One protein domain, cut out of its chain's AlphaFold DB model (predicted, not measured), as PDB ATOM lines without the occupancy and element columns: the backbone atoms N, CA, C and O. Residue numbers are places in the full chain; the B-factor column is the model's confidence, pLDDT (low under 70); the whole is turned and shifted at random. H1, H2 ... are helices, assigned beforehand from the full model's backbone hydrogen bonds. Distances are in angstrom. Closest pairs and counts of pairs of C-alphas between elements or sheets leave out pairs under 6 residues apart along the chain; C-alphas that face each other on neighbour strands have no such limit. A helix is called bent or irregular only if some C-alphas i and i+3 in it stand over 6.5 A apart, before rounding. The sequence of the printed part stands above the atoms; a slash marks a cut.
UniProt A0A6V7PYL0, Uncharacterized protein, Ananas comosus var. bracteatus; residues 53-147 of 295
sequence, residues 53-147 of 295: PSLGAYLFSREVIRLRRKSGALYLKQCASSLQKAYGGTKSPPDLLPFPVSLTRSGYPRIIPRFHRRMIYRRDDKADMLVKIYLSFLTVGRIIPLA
ATOM      1  N   PRO A  53      29.868 -57.971 -21.804       50.94
ATOM      2  CA  PRO A  53      30.690 -56.762 -21.699       50.94
ATOM      3  C   PRO A  53      32.008 -57.011 -20.952       50.94
ATOM      4  O   PRO A  53      33.066 -56.527 -21.366       50.94
ATOM      5  N   SER A  54      31.958 -57.822 -19.891       52.94
ATOM      6  CA  SER A  54      33.100 -58.168 -19.038       52.94
ATOM      7  C   SER A  54      34.138 -59.012 -19.789       52.94
ATOM      8  O   SER A  54      35.336 -58.712 -19.744       52.94
ATOM      9  N   LEU A  55      33.694 -59.995 -20.579       55.25
ATOM     10  CA  LEU A  55      34.570 -60.809 -21.424       55.25
ATOM     11  C   LEU A  55      35.234 -59.978 -22.534       55.25
ATOM     12  O   LEU A  55      36.421 -60.150 -22.836       55.25
ATOM     13  N   GLY A  56      34.492 -59.047 -23.138       52.94
ATOM     14  CA  GLY A  56      35.029 -58.132 -24.143       52.94
ATOM     15  C   GLY A  56      36.080 -57.167 -23.590       52.94
ATOM     16  O   GLY A  56      37.083 -56.914 -24.266       52.94
ATOM     17  N   ALA A  57      35.880 -56.677 -22.365       60.75
ATOM     18  CA  ALA A  57      36.847 -55.855 -21.646       60.75
ATOM     19  C   ALA A  57      38.106 -56.657 -21.271       60.75
ATOM     20  O   ALA A  57      39.220 -56.190 -21.502       60.75
ATOM     21  N   TYR A  58      37.958 -57.896 -20.791       58.03
ATOM     22  CA  TYR A  58      39.084 -58.787 -20.483       58.03
ATOM     23  C   TYR A  58      39.968 -59.061 -21.712       58.03
ATOM     24  O   TYR A  58      41.194 -58.920 -21.659       58.03
ATOM     25  N   LEU A  59      39.356 -59.407 -22.850       64.56
ATOM     26  CA  LEU A  59      40.088 -59.676 -24.092       64.56
ATOM     27  C   LEU A  59      40.787 -58.425 -24.634       64.56
ATOM     28  O   LEU A  59      41.920 -58.526 -25.109       64.56
ATOM     29  N   PHE A  60      40.144 -57.261 -24.526       67.69
ATOM     30  CA  PHE A  60      40.744 -55.978 -24.883       67.69
ATOM     31  C   PHE A  60      41.975 -55.679 -24.015       67.69
ATOM     32  O   PHE A  60      43.062 -55.457 -24.548       67.69
ATOM     33  N   SER A  61      41.844 -55.769 -22.688       61.34
ATOM     34  CA  SER A  61      42.938 -55.545 -21.733       61.34
ATOM     35  C   SER A  61      44.125 -56.475 -21.987       61.34
ATOM     36  O   SER A  61      45.280 -56.046 -21.964       61.34
ATOM     37  N   ARG A  62      43.859 -57.741 -22.329       64.00
ATOM     38  CA  ARG A  62      44.900 -58.718 -22.671       64.00
ATOM     39  C   ARG A  62      45.699 -58.329 -23.917       64.00
ATOM     40  O   ARG A  62      46.908 -58.567 -23.953       64.00
ATOM     41  N   GLU A  63      45.058 -57.750 -24.931       66.38
ATOM     42  CA  GLU A  63      45.760 -57.247 -26.120       66.38
ATOM     43  C   GLU A  63      46.523 -55.947 -25.832       66.38
ATOM     44  O   GLU A  63      47.650 -55.789 -26.298       66.38
ATOM     45  N   VAL A  64      45.987 -55.059 -24.989       65.75
ATOM     46  CA  VAL A  64      46.694 -53.839 -24.555       65.75
ATOM     47  C   VAL A  64      47.987 -54.167 -23.801       65.75
ATOM     48  O   VAL A  64      49.029 -53.579 -24.089       65.75
ATOM     49  N   ILE A  65      47.970 -55.156 -22.901       62.31
ATOM     50  CA  ILE A  65      49.170 -55.595 -22.163       62.31
ATOM     51  C   ILE A  65      50.271 -56.081 -23.121       62.31
ATOM     52  O   ILE A  65      51.452 -55.804 -22.909       62.31
ATOM     53  N   ARG A  66      49.903 -56.753 -24.221       62.50
ATOM     54  CA  ARG A  66      50.855 -57.214 -25.250       62.50
ATOM     55  C   ARG A  66      51.468 -56.066 -26.052       62.50
ATOM     56  O   ARG A  66      52.585 -56.206 -26.549       62.50
ATOM     57  N   LEU A  67      50.775 -54.931 -26.152       61.38
ATOM     58  CA  LEU A  67      51.258 -53.737 -26.847       61.38
ATOM     59  C   LEU A  67      52.286 -52.934 -26.033       61.38
ATOM     60  O   LEU A  67      52.976 -52.123 -26.638       61.38
ATOM     61  N   ARG A  68      52.464 -53.181 -24.721       51.22
ATOM     62  CA  ARG A  68      53.414 -52.454 -23.839       51.22
ATOM     63  C   ARG A  68      54.872 -52.470 -24.331       51.22
ATOM     64  O   ARG A  68      55.643 -51.593 -23.965       51.22
ATOM     65  N   ARG A  69      55.256 -53.440 -25.170       46.38
ATOM     66  CA  ARG A  69      56.606 -53.553 -25.766       46.38
ATOM     67  C   ARG A  69      56.785 -52.768 -27.077       46.38
ATOM     68  O   ARG A  69      57.871 -52.776 -27.641       46.38
ATOM     69  N   LYS A  70      55.732 -52.127 -27.589       51.62
ATOM     70  CA  LYS A  70      55.735 -51.263 -28.783       51.62
ATOM     71  C   LYS A  70      55.057 -49.936 -28.412       51.62
ATOM     72  O   LYS A  70      54.517 -49.819 -27.320       51.62
ATOM     73  N   SER A  71      55.084 -48.921 -29.271       60.88
ATOM     74  CA  SER A  71      54.467 -47.595 -29.059       60.88
ATOM     75  C   SER A  71      52.924 -47.641 -28.933       60.88
ATOM     76  O   SER A  71      52.175 -47.118 -29.761       60.88
ATOM     77  N   GLY A  72      52.422 -48.281 -27.871       66.06
ATOM     78  CA  GLY A  72      51.022 -48.664 -27.681       66.06
ATOM     79  C   GLY A  72      50.061 -47.484 -27.560       66.06
ATOM     80  O   GLY A  72      48.917 -47.591 -27.989       66.06
ATOM     81  N   ALA A  73      50.516 -46.330 -27.069       67.12
ATOM     82  CA  ALA A  73      49.685 -45.128 -26.980       67.12
ATOM     83  C   ALA A  73      49.288 -44.586 -28.369       67.12
ATOM     84  O   ALA A  73      48.120 -44.265 -28.599       67.12
ATOM     85  N   LEU A  74      50.233 -44.547 -29.318       72.62
ATOM     86  CA  LEU A  74      49.966 -44.138 -30.703       72.62
ATOM     87  C   LEU A  74      49.058 -45.152 -31.408       72.62
ATOM     88  O   LEU A  74      48.107 -44.762 -32.084       72.62
ATOM     89  N   TYR A  75      49.282 -46.448 -31.164       79.88
ATOM     90  CA  TYR A  75      48.431 -47.522 -31.675       79.88
ATOM     91  C   TYR A  75      46.976 -47.399 -31.199       79.88
ATOM     92  O   TYR A  75      46.050 -47.494 -32.006       79.88
ATOM     93  N   LEU A  76      46.751 -47.154 -29.903       80.00
ATOM     94  CA  LEU A  76      45.404 -47.013 -29.336       80.00
ATOM     95  C   LEU A  76      44.715 -45.731 -29.820       80.00
ATOM     96  O   LEU A  76      43.528 -45.758 -30.149       80.00
ATOM     97  N   LYS A  77      45.463 -44.629 -29.961       78.69
ATOM     98  CA  LYS A  77      44.947 -43.378 -30.534       78.69
ATOM     99  C   LYS A  77      44.493 -43.573 -31.983       78.69
ATOM    100  O   LYS A  77      43.409 -43.119 -32.351       78.69
ATOM    101  N   GLN A  78      45.278 -44.294 -32.783       82.50
ATOM    102  CA  GLN A  78      44.919 -44.583 -34.166       82.50
ATOM    103  C   GLN A  78      43.758 -45.587 -34.268       82.50
ATOM    104  O   GLN A  78      42.894 -45.430 -35.133       82.50
ATOM    105  N   CYS A  79      43.664 -46.562 -33.351       84.19
ATOM    106  CA  CYS A  79      42.489 -47.432 -33.212       84.19
ATOM    107  C   CYS A  79      41.210 -46.619 -32.961       84.19
ATOM    108  O   CYS A  79      40.197 -46.885 -33.602       84.19
ATOM    109  N   ALA A  80      41.253 -45.624 -32.066       84.06
ATOM    110  CA  ALA A  80      40.097 -44.777 -31.760       84.06
ATOM    111  C   ALA A  80      39.624 -43.996 -32.991       84.06
ATOM    112  O   ALA A  80      38.446 -44.043 -33.337       84.06
ATOM    113  N   SER A  81      40.558 -43.345 -33.694       84.06
ATOM    114  CA  SER A  81      40.246 -42.613 -34.927       84.06
ATOM    115  C   SER A  81      39.662 -43.537 -36.001       84.06
ATOM    116  O   SER A  81      38.670 -43.191 -36.640       84.06
ATOM    117  N   SER A  82      40.221 -44.740 -36.159       84.19
ATOM    118  CA  SER A  82      39.736 -45.724 -37.135       84.19
ATOM    119  C   SER A  82      38.332 -46.232 -36.787       84.19
ATOM    120  O   SER A  82      37.493 -46.355 -37.673       84.19
ATOM    121  N   LEU A  83      38.042 -46.469 -35.500       86.44
ATOM    122  CA  LEU A  83      36.709 -46.870 -35.040       86.44
ATOM    123  C   LEU A  83      35.665 -45.780 -35.310       86.44
ATOM    124  O   LEU A  83      34.596 -46.092 -35.823       86.44
ATOM    125  N   GLN A  84      35.985 -44.516 -35.015       85.19
ATOM    126  CA  GLN A  84      35.090 -43.382 -35.280       85.19
ATOM    127  C   GLN A  84      34.811 -43.223 -36.775       85.19
ATOM    128  O   GLN A  84      33.655 -43.091 -37.167       85.19
ATOM    129  N   LYS A  85      35.849 -43.306 -37.618       82.69
ATOM    130  CA  LYS A  85      35.708 -43.215 -39.080       82.69
ATOM    131  C   LYS A  85      34.869 -44.356 -39.657       82.69
ATOM    132  O   LYS A  85      34.002 -44.105 -40.491       82.69
ATOM    133  N   ALA A  86      35.114 -45.590 -39.208       83.31
ATOM    134  CA  ALA A  86      34.394 -46.770 -39.679       83.31
ATOM    135  C   ALA A  86      32.928 -46.770 -39.218       83.31
ATOM    136  O   ALA A  86      32.028 -47.085 -39.998       83.31
ATOM    137  N   TYR A  87      32.672 -46.373 -37.967       85.81
ATOM    138  CA  TYR A  87      31.315 -46.292 -37.431       85.81
ATOM    139  C   TYR A  87      30.515 -45.137 -38.045       85.81
ATOM    140  O   TYR A  87      29.385 -45.348 -38.476       85.81
ATOM    141  N   GLY A  88      31.139 -43.965 -38.207       82.25
ATOM    142  CA  GLY A  88      30.557 -42.784 -38.855       82.25
ATOM    143  C   GLY A  88      30.319 -42.922 -40.364       82.25
ATOM    144  O   GLY A  88      29.833 -41.990 -40.992       82.25
ATOM    145  N   GLY A  89      30.648 -44.070 -40.970       78.69
ATOM    146  CA  GLY A  89      30.326 -44.367 -42.369       78.69
ATOM    147  C   GLY A  89      31.243 -43.715 -43.408       78.69
ATOM    148  O   GLY A  89      30.985 -43.848 -44.603       78.69
ATOM    149  N   THR A  90      32.328 -43.062 -42.990       68.62
ATOM    150  CA  THR A  90      33.349 -42.524 -43.901       68.62
ATOM    151  C   THR A  90      34.052 -43.662 -44.644       68.62
ATOM    152  O   THR A  90      34.879 -44.373 -44.077       68.62
ATOM    153  N   LYS A  91      33.732 -43.834 -45.933       57.81
ATOM    154  CA  LYS A  91      34.333 -44.837 -46.833       57.81
ATOM    155  C   LYS A  91      35.679 -44.376 -47.403       57.81
ATOM    156  O   LYS A  91      35.935 -44.549 -48.592       57.81
ATOM    157  N   SER A  92      36.529 -43.750 -46.596       55.00
ATOM    158  CA  SER A  92      37.889 -43.468 -47.054       55.00
ATOM    159  C   SER A  92      38.621 -44.804 -47.223       55.00
ATOM    160  O   SER A  92      38.521 -45.648 -46.321       55.00
ATOM    161  N   PRO A  93      39.324 -45.040 -48.346       55.53
ATOM    162  CA  PRO A  93      40.212 -46.189 -48.452       55.53
ATOM    163  C   PRO A  93      41.202 -46.173 -47.275       55.53
ATOM    164  O   PRO A  93      41.436 -45.114 -46.680       55.53
ATOM    165  N   PRO A  94      41.754 -47.332 -46.869       57.09
ATOM    166  CA  PRO A  94      42.815 -47.384 -45.875       57.09
ATOM    167  C   PRO A  94      44.094 -46.788 -46.479       57.09
ATOM    168  O   PRO A  94      45.044 -47.506 -46.778       57.09
ATOM    169  N   ASP A  95      44.098 -45.474 -46.681       57.34
ATOM    170  CA  ASP A  95      45.288 -44.698 -46.978       57.34
ATOM    171  C   ASP A  95      46.294 -44.886 -45.847       57.34
ATOM    172  O   ASP A  95      45.938 -45.285 -44.730       57.34
ATOM    173  N   LEU A  96      47.559 -44.600 -46.154       60.12
ATOM    174  CA  LEU A  96      48.693 -44.693 -45.240       60.12
ATOM    175  C   LEU A  96      48.366 -43.998 -43.912       60.12
ATOM    176  O   LEU A  96      48.475 -42.783 -43.761       60.12
ATOM    177  N   LEU A  97      47.930 -44.793 -42.933       68.62
ATOM    178  CA  LEU A  97      47.686 -44.304 -41.588       68.62
ATOM    179  C   LEU A  97      49.035 -43.822 -41.041       68.62
ATOM    180  O   LEU A  97      50.030 -44.535 -41.195       68.62
ATOM    181  N   PRO A  98      49.085 -42.676 -40.337       68.31
ATOM    182  CA  PRO A  98      50.326 -42.166 -39.747       68.31
ATOM    183  C   PRO A  98      50.969 -43.165 -38.774       68.31
ATOM    184  O   PRO A  98      52.157 -43.081 -38.478       68.31
ATOM    185  N   PHE A  99      50.187 -44.130 -38.278       69.94
ATOM    186  CA  PHE A  99      50.679 -45.267 -37.521       69.94
ATOM    187  C   PHE A  99      49.991 -46.560 -37.992       69.94
ATOM    188  O   PHE A  99      48.760 -46.576 -38.099       69.94
ATOM    189  N   PRO A 100      50.727 -47.658 -38.253       77.44
ATOM    190  CA  PRO A 100      50.133 -48.892 -38.749       77.44
ATOM    191  C   PRO A 100      49.266 -49.556 -37.674       77.44
ATOM    192  O   PRO A 100      49.717 -49.841 -36.562       77.44
ATOM    193  N   VAL A 101      48.009 -49.843 -38.019       79.81
ATOM    194  CA  VAL A 101      47.046 -50.504 -37.129       79.81
ATOM    195  C   VAL A 101      46.454 -51.720 -37.813       79.81
ATOM    196  O   VAL A 101      46.176 -51.711 -39.010       79.81
ATOM    197  N   SER A 102      46.205 -52.775 -37.042       84.75
ATOM    198  CA  SER A 102      45.515 -53.943 -37.570       84.75
ATOM    199  C   SER A 102      44.020 -53.646 -37.702       84.75
ATOM    200  O   SER A 102      43.308 -53.599 -36.697       84.75
ATOM    201  N   LEU A 103      43.544 -53.455 -38.934       85.62
ATOM    202  CA  LEU A 103      42.135 -53.194 -39.246       85.62
ATOM    203  C   LEU A 103      41.470 -54.385 -39.961       85.62
ATOM    204  O   LEU A 103      42.122 -55.286 -40.509       85.62
ATOM    205  N   THR A 104      40.143 -54.443 -39.908       85.69
ATOM    206  CA  THR A 104      39.329 -55.301 -40.780       85.69
ATOM    207  C   THR A 104      39.207 -54.681 -42.174       85.69
ATOM    208  O   THR A 104      39.531 -53.514 -42.373       85.69
ATOM    209  N   ARG A 105      38.671 -55.439 -43.143       79.75
ATOM    210  CA  ARG A 105      38.324 -54.898 -44.473       79.75
ATOM    211  C   ARG A 105      37.322 -53.736 -44.405       79.75
ATOM    212  O   ARG A 105      37.298 -52.906 -45.295       79.75
ATOM    213  N   SER A 106      36.527 -53.679 -43.338       78.00
ATOM    214  CA  SER A 106      35.565 -52.614 -43.042       78.00
ATOM    215  C   SER A 106      36.149 -51.448 -42.226       78.00
ATOM    216  O   SER A 106      35.395 -50.589 -41.791       78.00
ATOM    217  N   GLY A 107      37.462 -51.425 -41.961       82.50
ATOM    218  CA  GLY A 107      38.126 -50.329 -41.240       82.50
ATOM    219  C   GLY A 107      38.048 -50.396 -39.709       82.50
ATOM    220  O   GLY A 107      38.562 -49.511 -39.030       82.50
ATOM    221  N   TYR A 108      37.466 -51.451 -39.130       86.81
ATOM    222  CA  TYR A 108      37.339 -51.585 -37.676       86.81
ATOM    223  C   TYR A 108      38.615 -52.162 -37.043       86.81
ATOM    224  O   TYR A 108      39.180 -53.129 -37.568       86.81
ATOM    225  N   PRO A 109      39.056 -51.653 -35.878       87.50
ATOM    226  CA  PRO A 109      40.221 -52.179 -35.174       87.50
ATOM    227  C   PRO A 109      40.103 -53.662 -34.810       87.50
ATOM    228  O   PRO A 109      39.104 -54.119 -34.240       87.50
ATOM    229  N   ARG A 110      41.169 -54.433 -35.068       88.38
ATOM    230  CA  ARG A 110      41.192 -55.863 -34.729       88.38
ATOM    231  C   ARG A 110      41.264 -56.148 -33.229       88.38
ATOM    232  O   ARG A 110      40.899 -57.251 -32.828       88.38
ATOM    233  N   ILE A 111      41.662 -55.147 -32.439       83.88
ATOM    234  CA  ILE A 111      41.718 -55.190 -30.970       83.88
ATOM    235  C   ILE A 111      40.336 -55.394 -30.328       83.88
ATOM    236  O   ILE A 111      40.236 -55.969 -29.250       83.88
ATOM    237  N   ILE A 112      39.261 -54.978 -31.004       85.38
ATOM    238  CA  ILE A 112      37.885 -55.245 -30.571       85.38
ATOM    239  C   ILE A 112      37.569 -56.714 -30.882       85.38
ATOM    240  O   ILE A 112      37.742 -57.118 -32.026       85.38
ATOM    241  N   PRO A 113      37.087 -57.549 -29.955       83.31
ATOM    242  CA  PRO A 113      36.781 -58.949 -30.241       83.31
ATOM    243  C   PRO A 113      35.769 -59.145 -31.384       83.31
ATOM    244  O   PRO A 113      34.895 -58.315 -31.635       83.31
ATOM    245  N   ARG A 114      35.862 -60.286 -32.087       83.94
ATOM    246  CA  ARG A 114      35.021 -60.578 -33.267       83.94
ATOM    247  C   ARG A 114      33.524 -60.544 -32.952       83.94
ATOM    248  O   ARG A 114      32.764 -60.087 -33.799       83.94
ATOM    249  N   PHE A 115      33.113 -61.026 -31.781       82.75
ATOM    250  CA  PHE A 115      31.705 -61.062 -31.382       82.75
ATOM    251  C   PHE A 115      31.149 -59.653 -31.130       82.75
ATOM    252  O   PHE A 115      30.117 -59.317 -31.699       82.75
ATOM    253  N   HIS A 116      31.890 -58.776 -30.444       81.56
ATOM    254  CA  HIS A 116      31.508 -57.367 -30.302       81.56
ATOM    255  C   HIS A 116      31.518 -56.610 -31.628       81.56
ATOM    256  O   HIS A 116      30.603 -55.841 -31.886       81.56
ATOM    257  N   ARG A 117      32.464 -56.883 -32.537       87.25
ATOM    258  CA  ARG A 117      32.392 -56.307 -33.893       87.25
ATOM    259  C   ARG A 117      31.133 -56.733 -34.646       87.25
ATOM    260  O   ARG A 117      30.554 -55.905 -35.332       87.25
ATOM    261  N   ARG A 118      30.693 -57.993 -34.519       85.81
ATOM    262  CA  ARG A 118      29.432 -58.454 -35.130       85.81
ATOM    263  C   ARG A 118      28.229 -57.693 -34.580       85.81
ATOM    264  O   ARG A 118      27.336 -57.392 -35.355       85.81
ATOM    265  N   MET A 119      28.228 -57.378 -33.285       84.06
ATOM    266  CA  MET A 119      27.187 -56.546 -32.672       84.06
ATOM    267  C   MET A 119      27.262 -55.102 -33.176       84.06
ATOM    268  O   MET A 119      26.253 -54.552 -33.586       84.06
ATOM    269  N   ILE A 120      28.466 -54.525 -33.260       86.19
ATOM    270  CA  ILE A 120      28.684 -53.165 -33.779       86.19
ATOM    271  C   ILE A 120      28.229 -53.034 -35.242       86.19
ATOM    272  O   ILE A 120      27.723 -51.991 -35.643       86.19
ATOM    273  N   TYR A 121      28.372 -54.093 -36.043       86.00
ATOM    274  CA  TYR A 121      27.903 -54.096 -37.431       86.00
ATOM    275  C   TYR A 121      26.383 -54.028 -37.573       86.00
ATOM    276  O   TYR A 121      25.924 -53.634 -38.640       86.00
ATOM    277  N   ARG A 122      25.615 -54.390 -36.536       86.69
ATOM    278  CA  ARG A 122      24.147 -54.317 -36.574       86.69
ATOM    279  C   ARG A 122      23.629 -52.878 -36.524       86.69
ATOM    280  O   ARG A 122      22.592 -52.619 -37.107       86.69
ATOM    281  N   ARG A 123      24.405 -51.947 -35.946       84.50
ATOM    282  CA  ARG A 123      24.051 -50.518 -35.795       84.50
ATOM    283  C   ARG A 123      22.747 -50.276 -35.016       84.50
ATOM    284  O   ARG A 123      22.038 -49.318 -35.293       84.50
ATOM    285  N   ASP A 124      22.480 -51.129 -34.032       85.75
ATOM    286  CA  ASP A 124      21.375 -50.972 -33.077       85.75
ATOM    287  C   ASP A 124      21.799 -50.076 -31.892       85.75
ATOM    288  O   ASP A 124      22.990 -49.825 -31.697       85.75
ATOM    289  N   ASP A 125      20.881 -49.705 -30.998       80.25
ATOM    290  CA  ASP A 125      21.205 -48.918 -29.787       80.25
ATOM    291  C   ASP A 125      22.291 -49.584 -28.912       80.25
ATOM    292  O   ASP A 125      23.172 -48.936 -28.339       80.25
ATOM    293  N   LYS A 126      22.302 -50.926 -28.870       76.75
ATOM    294  CA  LYS A 126      23.353 -51.718 -28.202       76.75
ATOM    295  C   LYS A 126      24.727 -51.555 -28.873       76.75
ATOM    296  O   LYS A 126      25.758 -51.632 -28.200       76.75
ATOM    297  N   ALA A 127      24.768 -51.338 -30.190       78.81
ATOM    298  CA  ALA A 127      26.004 -51.058 -30.919       78.81
ATOM    299  C   ALA A 127      26.572 -49.689 -30.531       78.81
ATOM    300  O   ALA A 127      27.777 -49.597 -30.290       78.81
ATOM    301  N   ASP A 128      25.722 -48.669 -30.385       79.38
ATOM    302  CA  ASP A 128      26.134 -47.341 -29.924       79.38
ATOM    303  C   ASP A 128      26.752 -47.394 -28.526       79.38
ATOM    304  O   ASP A 128      27.816 -46.811 -28.291       79.38
ATOM    305  N   MET A 129      26.143 -48.149 -27.604       76.12
ATOM    306  CA  MET A 129      26.713 -48.367 -26.271       76.12
ATOM    307  C   MET A 129      28.081 -49.057 -26.343       76.12
ATOM    308  O   MET A 129      29.044 -48.587 -25.735       76.12
ATOM    309  N   LEU A 130      28.214 -50.128 -27.134       75.81
ATOM    310  CA  LEU A 130      29.492 -50.828 -27.304       75.81
ATOM    311  C   LEU A 130      30.572 -49.932 -27.915       75.81
ATOM    312  O   LEU A 130      31.725 -49.976 -27.482       75.81
ATOM    313  N   VAL A 131      30.227 -49.105 -28.902       82.38
ATOM    314  CA  VAL A 131      31.166 -48.152 -29.501       82.38
ATOM    315  C   VAL A 131      31.611 -47.121 -28.469       82.38
ATOM    316  O   VAL A 131      32.814 -46.885 -28.351       82.38
ATOM    317  N   LYS A 132      30.691 -46.565 -27.671       78.56
ATOM    318  CA  LYS A 132      31.024 -45.644 -26.569       78.56
ATOM    319  C   LYS A 132      31.969 -46.295 -25.551       78.56
ATOM    320  O   LYS A 132      32.963 -45.674 -25.177       78.56
ATOM    321  N   ILE A 133      31.728 -47.553 -25.174       78.31
ATOM    322  CA  ILE A 133      32.601 -48.329 -24.273       78.31
ATOM    323  C   ILE A 133      34.001 -48.520 -24.875       78.31
ATOM    324  O   ILE A 133      35.010 -48.279 -24.219       78.31
ATOM    325  N   TYR A 134      34.107 -48.914 -26.145       80.44
ATOM    326  CA  TYR A 134      35.422 -49.092 -26.767       80.44
ATOM    327  C   TYR A 134      36.162 -47.775 -26.977       80.44
ATOM    328  O   TYR A 134      37.382 -47.733 -26.827       80.44
ATOM    329  N   LEU A 135      35.451 -46.691 -27.286       80.62
ATOM    330  CA  LEU A 135      36.049 -45.364 -27.348       80.62
ATOM    331  C   LEU A 135      36.573 -44.931 -25.983       80.62
ATOM    332  O   LEU A 135      37.700 -44.443 -25.930       80.62
ATOM    333  N   SER A 136      35.833 -45.189 -24.897       74.12
ATOM    334  CA  SER A 136      36.297 -44.884 -23.541       74.12
ATOM    335  C   SER A 136      37.597 -45.638 -23.231       74.12
ATOM    336  O   SER A 136      38.602 -45.011 -22.886       74.12
ATOM    337  N   PHE A 137      37.656 -46.944 -23.504       72.00
ATOM    338  CA  PHE A 137      38.857 -47.761 -23.312       72.00
ATOM    339  C   PHE A 137      40.053 -47.298 -24.154       72.00
ATOM    340  O   PHE A 137      41.180 -47.228 -23.661       72.00
ATOM    341  N   LEU A 138      39.823 -46.936 -25.417       74.50
ATOM    342  CA  LEU A 138      40.868 -46.428 -26.307       74.50
ATOM    343  C   LEU A 138      41.342 -45.020 -25.901       74.50
ATOM    344  O   LEU A 138      42.495 -44.666 -26.160       74.50
ATOM    345  N   THR A 139      40.502 -44.235 -25.215       67.94
ATOM    346  CA  THR A 139      40.891 -42.955 -24.601       67.94
ATOM    347  C   THR A 139      41.590 -43.085 -23.249       67.94
ATOM    348  O   THR A 139      42.361 -42.189 -22.920       67.94
ATOM    349  N   VAL A 140      41.448 -44.184 -22.492       55.84
ATOM    350  CA  VAL A 140      42.230 -44.401 -21.248       55.84
ATOM    351  C   VAL A 140      43.737 -44.434 -21.536       55.84
ATOM    352  O   VAL A 140      44.534 -43.951 -20.733       55.84
ATOM    353  N   GLY A 141      44.139 -44.865 -22.737       51.81
ATOM    354  CA  GLY A 141      45.518 -44.728 -23.220       51.81
ATOM    355  C   GLY A 141      46.032 -43.279 -23.279       51.81
ATOM    356  O   GLY A 141      47.243 -43.078 -23.318       51.81
ATOM    357  N   ARG A 142      45.141 -42.272 -23.252       46.88
ATOM    358  CA  ARG A 142      45.475 -40.844 -23.087       46.88
ATOM    359  C   ARG A 142      45.634 -40.438 -21.621       46.88
ATOM    360  O   ARG A 142      46.451 -39.573 -21.343       46.88
ATOM    361  N   ILE A 143      44.894 -41.053 -20.697       44.12
ATOM    362  CA  ILE A 143      44.923 -40.709 -19.265       44.12
ATOM    363  C   ILE A 143      46.243 -41.152 -18.632       44.12
ATOM    364  O   ILE A 143      46.809 -40.422 -17.835       44.12
ATOM    365  N   ILE A 144      46.789 -42.299 -19.031       46.56
ATOM    366  CA  ILE A 144      48.041 -42.814 -18.456       46.56
ATOM    367  C   ILE A 144      49.237 -41.850 -18.669       46.56
ATOM    368  O   ILE A 144      49.988 -41.647 -17.718       46.56
ATOM    369  N   PRO A 145      49.423 -41.225 -19.852       43.91
ATOM    370  CA  PRO A 145      50.465 -40.213 -20.045       43.91
ATOM    371  C   PRO A 145      50.059 -38.762 -19.710       43.91
ATOM    372  O   PRO A 145      50.958 -37.956 -19.486       43.91
ATOM    373  N   LEU A 146      48.764 -38.396 -19.695       37.25
ATOM    374  CA  LEU A 146      48.306 -37.003 -19.475       37.25
ATOM    375  C   LEU A 146      47.735 -36.722 -18.079       37.25
ATOM    376  O   LEU A 146      47.540 -35.557 -17.729       37.25
ATOM    377  N   ALA A 147      47.423 -37.744 -17.283       38.66
ATOM    378  CA  ALA A 147      46.973 -37.522 -15.919       38.66
ATOM    379  C   ALA A 147      48.130 -36.948 -15.101       38.66
ATOM    380  O   ALA A 147      49.220 -37.525 -15.047       38.66
TER     381      ALA A 147
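Overview. This is residues 53 to 147 of the 295 residues of an uncharacterized protein of Ananas comosus var. bracteatus (UniProt A0A6V7PYL0). Two long helices, H2 and H4, lie side by side and run opposite ways as the main pair, and H1 lies along one side of them, more loosely placed. The short helix H3 packs on the beginning of H4 at a steep angle, and the long link from H2 to H3 makes a wide loop past H2, on the side away from H1, before it returns to H3. The printed part has 95 residues with four named helices, in the order H1, H2, H3, H4 along the chain, and no named strand. The class is all helix, with 60 of the 95 printed residues in the named helices. The whole is compact, with a radius of gyration of the C-alphas of 12.8 A and spans of 34 by 33 by 22 A along its three main axes.

Arrangement. The longest helix is H4, residues 125 to 146, and it touches H2, residues 72 to 87, with 15 pairs of C-alphas within 8 A. The closest C-alphas of the two are those of Leu 76 and Leu 138, 5.5 A apart. H2 and H4 stand at a shallow tilt of 25 degrees and run opposite ways, with their centres 10.1 A apart. H4 also touches H3, residues 114 to 120, but with residues 126 to 131 of H4 alone. The closest C-alphas of this pair are those of Ile 120 and Ala 127, 4.4 A apart. H3 and H4 run opposite ways at a steep tilt of 67 degrees, only just short of about perpendicular. H1, residues 53 to 67, and H4 are near each other, with 14 pairs of C-alphas within 10 A. H1 is close to but not clearly touching H2, the closest C-alphas being those of Val 64 and Gly 72 at 7.4 A; the two run opposite ways at a steep tilt of 45 degrees. H1 is likewise close to but not clearly touching H3, where the C-alphas of Gly 56 and His 116 come closest at 7.1 A; these two run opposite ways at a steep tilt of 60 degrees. H2 and H3 are apart, but only just, with their closest C-alphas 8.2 A from each other. In H2 and H3 every backbone O i to N i+4 pair is within hydrogen-bond range, while H1 has 10 of 11 and H4 has 14 of 18.

Along the chain. H4 measures 31.3 A from C-alpha 125 at (21.205, -48.918, -29.787) to C-alpha 146 at (48.306, -37.003, -19.475). H2 measures 22.1 A from the C-alpha of Gly 72 to that of Tyr 87. H1 measures 21.4 A and begins at C-alpha 53, at (30.690, -56.762, -21.699). H3, from Arg 114 to Ile 120, measures 9.8 A. No helix is bent.

Size, cuts and confidence. The two C-alphas farthest apart are those of Arg 69 and Asp 124, 36.1 A from each other, and the first and last printed C-alphas, those of Pro 53 and Ala 147, are 25.9 A apart. The printed part has no cut. The links from H1 to H2 and from H3 to H4 are tight, with 4 residues each. The link from H2 to H3 is long: residues 88 to 113, whose C-alphas lie 5 to 18 A from the mean of the C-alphas. The mean pLDDT of the printed part is 71.7, and 40 residues are under 70, namely residues 53 to 73, 90 to 99 and 139 to 147.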